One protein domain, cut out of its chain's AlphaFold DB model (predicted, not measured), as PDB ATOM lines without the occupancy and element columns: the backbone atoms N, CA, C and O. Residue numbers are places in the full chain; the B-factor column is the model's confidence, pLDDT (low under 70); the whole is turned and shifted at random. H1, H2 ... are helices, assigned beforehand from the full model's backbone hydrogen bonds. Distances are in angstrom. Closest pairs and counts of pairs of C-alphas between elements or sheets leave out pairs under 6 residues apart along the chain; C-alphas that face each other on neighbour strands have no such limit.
ATOM      1  N   LYS A   2     233.218 204.810 197.454       94.50
ATOM      2  CA  LYS A   2     234.492 205.091 198.144       94.50
ATOM      3  C   LYS A   2     235.365 206.181 197.493       94.50
ATOM      4  O   LYS A   2     235.562 207.215 198.111       94.50
ATOM      5  N   MET A   3     235.768 206.014 196.234       96.75
ATOM      6  CA  MET A   3     236.664 206.969 195.560       96.75
ATOM      7  C   MET A   3     236.054 208.374 195.392       96.75
ATOM      8  O   MET A   3     236.735 209.377 195.565       96.75
ATOM      9  N   LEU A   4     234.748 208.473 195.116       97.06
ATOM     10  CA  LEU A   4     234.069 209.773 195.046       97.06
ATOM     11  C   LEU A   4     233.998 210.460 196.416       97.06
ATOM     12  O   LEU A   4     234.024 211.687 196.473       97.06
ATOM     13  N   ASN A   5     233.883 209.688 197.500       95.56
ATOM     14  CA  ASN A   5     233.910 210.215 198.864       95.56
ATOM     15  C   ASN A   5     235.321 210.664 199.259       95.56
ATOM     16  O   ASN A   5     235.472 211.767 199.764       95.56
ATOM     17  N   GLU A   6     236.341 209.851 198.977       97.81
ATOM     18  CA  GLU A   6     237.751 210.144 199.290       97.81
ATOM     19  C   GLU A   6     238.272 211.414 198.603       97.81
ATOM     20  O   GLU A   6     239.187 212.055 199.108       97.81
ATOM     21  N   HIS A   7     237.674 211.800 197.474       97.31
ATOM     22  CA  HIS A   7     238.019 213.017 196.739       97.31
ATOM     23  C   HIS A   7     237.004 214.164 196.907       97.31
ATOM     24  O   HIS A   7     237.039 215.124 196.136       97.31
ATOM     25  N   ASP A   8     236.064 214.073 197.857       96.38
ATOM     26  CA  ASP A   8     235.012 215.082 198.088       96.38
ATOM     27  C   ASP A   8     234.176 215.430 196.834       96.38
ATOM     28  O   ASP A   8     233.626 216.529 196.680       96.38
ATOM     29  N   LEU A   9     234.066 214.479 195.906       97.06
ATOM     30  CA  LEU A   9     233.314 214.621 194.660       97.06
ATOM     31  C   LEU A   9     231.883 214.114 194.790       97.06
ATOM     32  O   LEU A   9     231.007 214.611 194.085       97.06
ATOM     33  N   ARG A  10     231.607 213.169 195.701       96.50
ATOM     34  CA  ARG A  10     230.288 212.520 195.810       96.50
ATOM     35  C   ARG A  10     229.138 213.514 195.978       96.50
ATOM     36  O   ARG A  10     228.068 213.288 195.426       96.50
ATOM     37  N   LYS A  11     229.368 214.612 196.704       94.81
ATOM     38  CA  LYS A  11     228.374 215.674 196.951       94.81
ATOM     39  C   LYS A  11     228.174 216.619 195.757       94.81
ATOM     40  O   LYS A  11     227.239 217.409 195.761       94.81
ATOM     41  N   LYS A  12     229.059 216.573 194.758       95.00
ATOM     42  CA  LYS A  12     229.080 217.483 193.599       95.00
ATOM     43  C   LYS A  12     228.499 216.855 192.333       95.00
ATOM     44  O   LYS A  12     228.260 217.566 191.360       95.00
ATOM     45  N   VAL A  13     228.301 215.537 192.329       95.25
ATOM     46  CA  VAL A  13     227.817 214.781 191.171       95.25
ATOM     47  C   VAL A  13     226.630 213.908 191.550       95.25
ATOM     48  O   VAL A  13     226.527 213.437 192.682       95.25
ATOM     49  N   LYS A  14     225.757 213.671 190.572       96.81
ATOM     50  CA  LYS A  14     224.757 212.609 190.634       96.81
ATOM     51  C   LYS A  14     225.336 211.333 190.037       96.81
ATOM     52  O   LYS A  14     226.029 211.397 189.022       96.81
ATOM     53  N   VAL A  15     225.066 210.195 190.665       97.19
ATOM     54  CA  VAL A  15     225.507 208.881 190.192       97.19
ATOM     55  C   VAL A  15     224.292 208.044 189.822       97.19
ATOM     56  O   VAL A  15     223.492 207.702 190.689       97.19
ATOM     57  N   LEU A  16     224.192 207.698 188.543       96.94
ATOM     58  CA  LEU A  16     223.225 206.743 188.015       96.94
ATOM     59  C   LEU A  16     223.936 205.413 187.748       96.94
ATOM     60  O   LEU A  16     225.044 205.420 187.207       96.94
ATOM     61  N   ILE A  17     223.310 204.293 188.098       95.62
ATOM     62  CA  ILE A  17     223.808 202.950 187.769       95.62
ATOM     63  C   ILE A  17     222.872 202.223 186.802       95.62
ATOM     64  O   ILE A  17     221.688 202.533 186.711       95.62
ATOM     65  N   GLY A  18     223.404 201.242 186.076       93.81
ATOM     66  CA  GLY A  18     222.639 200.426 185.137       93.81
ATOM     67  C   GLY A  18     223.288 199.064 184.902       93.81
ATOM     68  O   GLY A  18     224.319 198.744 185.493       93.81
ATOM     69  N   GLY A  19     222.677 198.275 184.019       92.81
ATOM     70  CA  GLY A  19     223.059 196.891 183.725       92.81
ATOM     71  C   GLY A  19     222.043 195.888 184.273       92.81
ATOM     72  O   GLY A  19     221.270 196.211 185.165       92.81
ATOM     73  N   ALA A  20     222.046 194.657 183.751       93.31
ATOM     74  CA  ALA A  20     221.011 193.655 184.046       93.31
ATOM     75  C   ALA A  20     220.867 193.296 185.539       93.31
ATOM     76  O   ALA A  20     219.808 192.847 185.965       93.31
ATOM     77  N   ALA A  21     221.926 193.481 186.331       92.50
ATOM     78  CA  ALA A  21     221.914 193.244 187.773       92.50
ATOM     79  C   ALA A  21     221.507 194.481 188.600       92.50
ATOM     80  O   ALA A  21     221.311 194.363 189.809       92.50
ATOM     81  N   ALA A  22     221.405 195.663 187.984       94.94
ATOM     82  CA  ALA A  22     221.014 196.880 188.680       94.94
ATOM     83  C   ALA A  22     219.513 196.862 188.979       94.94
ATOM     84  O   ALA A  22     218.697 196.473 188.147       94.94
ATOM     85  N   ASN A  23     219.161 197.282 190.189       95.81
ATOM     86  CA  ASN A  23     217.787 197.420 190.648       95.81
ATOM     87  C   ASN A  23     217.728 198.437 191.798       95.81
ATOM     88  O   ASN A  23     218.758 198.954 192.249       95.81
ATOM     89  N   ALA A  24     216.520 198.712 192.289       94.81
ATOM     90  CA  ALA A  24     216.298 199.674 193.365       94.81
ATOM     91  C   ALA A  24     217.050 199.303 194.655       94.81
ATOM     92  O   ALA A  24     217.748 200.147 195.210       94.81
ATOM     93  N   ALA A  25     216.990 198.037 195.083       96.44
ATOM     94  CA  ALA A  25     217.660 197.585 196.303       96.44
ATOM     95  C   ALA A  25     219.184 197.764 196.215       96.44
ATOM     96  O   ALA A  25     219.805 198.289 197.134       96.44
ATOM     97  N   PHE A  26     219.780 197.411 195.074       95.31
ATOM     98  CA  PHE A  26     221.212 197.591 194.850       95.31
ATOM     99  C   PHE A  26     221.613 199.073 194.812       95.31
ATOM    100  O   PHE A  26     222.675 199.444 195.305       95.31
ATOM    101  N   THR A  27     220.753 199.939 194.270       95.31
ATOM    102  CA  THR A  27     220.966 201.399 194.248       95.31
ATOM    103  C   THR A  27     221.086 201.964 195.661       95.31
ATOM    104  O   THR A  27     222.003 202.744 195.938       95.31
ATOM    105  N   GLU A  28     220.179 201.551 196.550       95.44
ATOM    106  CA  GLU A  28     220.183 201.932 197.964       95.44
ATOM    107  C   GLU A  28     221.407 201.369 198.687       95.44
ATOM    108  O   GLU A  28     222.117 202.119 199.360       95.44
ATOM    109  N   GLU A  29     221.703 200.082 198.483       95.88
ATOM    110  CA  GLU A  29     222.837 199.389 199.099       95.88
ATOM    111  C   GLU A  29     224.168 200.108 198.831       95.88
ATOM    112  O   GLU A  29     224.969 200.314 199.744       95.88
ATOM    113  N   ILE A  30     224.406 200.537 197.586       94.81
ATOM    114  CA  ILE A  30     225.675 201.176 197.215       94.81
ATOM    115  C   ILE A  30     225.679 202.702 197.391       94.81
ATOM    116  O   ILE A  30     226.742 203.325 197.264       94.81
ATOM    117  N   GLY A  31     224.517 203.319 197.630       94.81
ATOM    118  CA  GLY A  31     224.356 204.765 197.808       94.81
ATOM    119  C   GLY A  31     224.472 205.600 196.524       94.81
ATOM    120  O   GLY A  31     225.024 206.713 196.554       94.81
ATOM    121  N   SER A  32     224.010 205.080 195.381       96.50
ATOM    122  CA  SER A  32     223.840 205.882 194.157       96.50
ATOM    123  C   SER A  32     222.560 206.723 194.209       96.50
ATOM    124  O   SER A  32     221.706 206.520 195.061       96.50
ATOM    125  N   ASP A  33     222.437 207.712 193.323       97.00
ATOM    126  CA  ASP A  33     221.273 208.609 193.281       97.00
ATOM    127  C   ASP A  33     220.099 208.036 192.476       97.00
ATOM    128  O   ASP A  33     218.985 208.541 192.582       97.00
ATOM    129  N   GLY A  34     220.345 207.010 191.662       96.19
ATOM    130  CA  GLY A  34     219.295 206.324 190.927       96.19
ATOM    131  C   GLY A  34     219.811 205.179 190.068       96.19
ATOM    132  O   GLY A  34     221.020 204.969 189.927       96.19
ATOM    133  N   TRP A  35     218.864 204.487 189.453       96.50
ATOM    134  CA  TRP A  35     219.075 203.481 188.423       96.50
ATOM    135  C   TRP A  35     217.959 203.588 187.380       96.50
ATOM    136  O   TRP A  35     216.934 204.210 187.650       96.50
ATOM    137  N   GLY A  36     218.161 203.004 186.203       94.56
ATOM    138  CA  GLY A  36     217.100 202.822 185.210       94.56
ATOM    139  C   GLY A  36     217.003 201.356 184.807       94.56
ATOM    140  O   GLY A  36     218.039 200.718 184.593       94.56
ATOM    141  N   ALA A  37     215.781 200.834 184.697       93.00
ATOM    142  CA  ALA A  37     215.526 199.488 184.185       93.00
ATOM    143  C   ALA A  37     215.909 199.368 182.705       93.00
ATOM    144  O   ALA A  37     216.318 198.302 182.242       93.00
ATOM    145  N   ASP A  38     215.832 200.483 181.980       95.12
ATOM    146  CA  ASP A  38     216.284 200.612 180.608       95.12
ATOM    147  C   ASP A  38     216.892 201.997 180.325       95.12
ATOM    148  O   ASP A  38     216.972 202.890 181.176       95.12
ATOM    149  N   THR A  39     217.348 202.164 179.085       95.12
ATOM    150  CA  THR A  39     217.965 203.399 178.601       95.12
ATOM    151  C   THR A  39     217.010 204.595 178.636       95.12
ATOM    152  O   THR A  39     217.446 205.711 178.916       95.12
ATOM    153  N   SER A  40     215.724 204.398 178.348       96.75
ATOM    154  CA  SER A  40     214.738 205.484 178.281       96.75
ATOM    155  C   SER A  40     214.454 206.052 179.669       96.75
ATOM    156  O   SER A  40     214.429 207.275 179.850       96.75
ATOM    157  N   GLU A  41     214.305 205.177 180.664       95.75
ATOM    158  CA  GLU A  41     214.139 205.575 182.063       95.75
ATOM    159  C   GLU A  41     215.381 206.318 182.577       95.75
ATOM    160  O   GLU A  41     215.271 207.409 183.145       95.75
ATOM    161  N   ALA A  42     216.574 205.788 182.282       96.56
ATOM    162  CA  ALA A  42     217.845 206.417 182.634       96.56
ATOM    163  C   ALA A  42     217.978 207.840 182.057       96.56
ATOM    164  O   ALA A  42     218.328 208.780 182.780       96.56
ATOM    165  N   ILE A  43     217.668 208.025 180.768       97.06
ATOM    166  CA  ILE A  43     217.712 209.340 180.106       97.06
ATOM    167  C   ILE A  43     216.707 210.304 180.742       97.06
ATOM    168  O   ILE A  43     217.049 211.463 180.990       97.06
ATOM    169  N   THR A  44     215.492 209.834 181.030       96.88
ATOM    170  CA  THR A  44     214.445 210.652 181.659       96.88
ATOM    171  C   THR A  44     214.908 211.177 183.017       96.88
ATOM    172  O   THR A  44     214.839 212.380 183.272       96.88
ATOM    173  N   MET A  45     215.477 210.305 183.853       96.38
ATOM    174  CA  MET A  45     215.980 210.670 185.178       96.38
ATOM    175  C   MET A  45     217.105 211.711 185.115       96.38
ATOM    176  O   MET A  45     217.075 212.714 185.831       96.38
ATOM    177  N   VAL A  46     218.075 211.517 184.217       96.81
ATOM    178  CA  VAL A  46     219.156 212.491 184.007       96.81
ATOM    179  C   VAL A  46     218.596 213.823 183.506       96.81
ATOM    180  O   VAL A  46     219.044 214.882 183.949       96.81
ATOM    181  N   GLY A  47     217.591 213.787 182.629       97.25
ATOM    182  CA  GLY A  47     216.874 214.972 182.165       97.25
ATOM    183  C   GLY A  47     216.293 215.794 183.317       97.25
ATOM    184  O   GLY A  47     216.504 217.008 183.367       97.25
ATOM    185  N   GLU A  48     215.638 215.143 184.279       96.50
ATOM    186  CA  GLU A  48     215.086 215.807 185.467       96.50
ATOM    187  C   GLU A  48     216.174 216.400 186.372       96.50
ATOM    188  O   GLU A  48     216.072 217.556 186.790       96.50
ATOM    189  N   TRP A  49     217.280 215.686 186.604       96.12
ATOM    190  CA  TRP A  49     218.410 216.230 187.373       96.12
ATOM    191  C   TRP A  49     219.010 217.484 186.727       96.12
ATOM    192  O   TRP A  49     219.418 218.423 187.416       96.12
ATOM    193  N   MET A  50     219.050 217.524 185.395       95.12
ATOM    194  CA  MET A  50     219.561 218.677 184.659       95.12
ATOM    195  C   MET A  50     218.621 219.883 184.722       95.12
ATOM    196  O   MET A  50     219.112 221.014 184.732       95.12
ATOM    197  N   LYS A  51     217.300 219.671 184.788       94.94
ATOM    198  CA  LYS A  51     216.322 220.749 185.016       94.94
ATOM    199  C   LYS A  51     216.479 221.342 186.416       94.94
ATOM    200  O   LYS A  51     216.695 222.546 186.527       94.94
ATOM    201  N   GLN A  52     216.529 220.497 187.447       89.19
ATOM    202  CA  GLN A  52     216.730 220.928 188.839       89.19
ATOM    203  C   GLN A  52     218.011 221.761 189.004       89.19
ATOM    204  O   GLN A  52     218.019 222.793 189.668       89.19
ATOM    205  N   LYS A  53     219.104 221.373 188.332       85.19
ATOM    206  CA  LYS A  53     220.357 222.148 188.344       85.19
ATOM    207  C   LYS A  53     220.214 223.555 187.748       85.19
ATOM    208  O   LYS A  53     220.972 224.442 188.137       85.19
ATOM    209  N   LYS A  54     219.318 223.757 186.777       77.94
ATOM    210  CA  LYS A  54     219.071 225.073 186.165       77.94
ATOM    211  C   LYS A  54     218.226 225.973 187.060       77.94
ATOM    212  O   LYS A  54     218.465 227.167 187.055       77.94
ATOM    213  N   GLU A  55     217.288 225.412 187.814       75.00
ATOM    214  CA  GLU A  55     216.407 226.169 188.720       75.00
ATOM    215  C   GLU A  55     217.127 226.659 189.985       75.00
ATOM    216  O   GLU A  55     216.725 227.648 190.586       75.00
ATOM    217  N   VAL A  56     218.205 225.978 190.382       66.38
ATOM    218  CA  VAL A  56     219.030 226.332 191.552       66.38
ATOM    219  C   VAL A  56     220.175 227.304 191.192       66.38
ATOM    220  O   VAL A  56     220.929 227.721 192.069       66.38
ATOM    221  N   ARG A  57     220.336 227.666 189.911       55.72
ATOM    222  CA  ARG A  57     221.340 228.628 189.420       55.72
ATOM    223  C   ARG A  57     220.737 230.005 189.200       55.72
ATOM    224  O   ARG A  57     221.475 230.972 189.486       55.72
TER     225      ARG A  57
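This is residues 2 to 57 of the 57 residues of an uncharacterized protein of Candidatus Methanosuratus sp (UniProt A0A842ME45). Three helices that do not reach one another sit round a middle of loops: the long H3 runs along one edge of a flat outline, the short H1 lies at the opposite edge, and H2 stands at a level between them, toward the end where H3 begins. Two loop stretches run through the middle, residues 16 to 17 paired in parallel with residues 34 to 35, and the far end of H3 sticks out with residues 51 to 57. The printed part has 56 residues, with three named helices in the order H1, H2, H3 and no named strand; the class is all helix. It is only just loose, close to compact, with a radius of gyration of the C-alphas of 12.3 A and spans of 35 by 29 by 13 A.

H3, residues 39 to 55, is 25.0 A from first to last C-alpha, from C-alpha 39 at (217.965, 203.399, 178.601) to C-alpha 55 at (216.407, 226.169, 188.720). H2, residues 24 to 30, spans 10.2 A. H1, residues 2 to 6, spans 6.1 A and begins at C-alpha 2, (234.492, 205.091, 198.144).

H3 touches no helix; it is apart from H2 and from H1, with no C-alpha of the one within 8 A of the other. H1 and H2 are apart by the same measure. Residues 51 to 57, of which 51 to 55 belong to H3, stand free. In H1, H2 and H3 every O i to N i+4 pair is within hydrogen-bond range.

The two C-alphas farthest apart, those of Ala 21 and Arg 57, are 35.4 A apart. The link from H1 to H2, residues 7 to 23, is long; that from H2 to H3, with 8 residues, is short. The printed part has no cut. Its mean pLDDT is 93.5, and residues 56 to 57 are under 70.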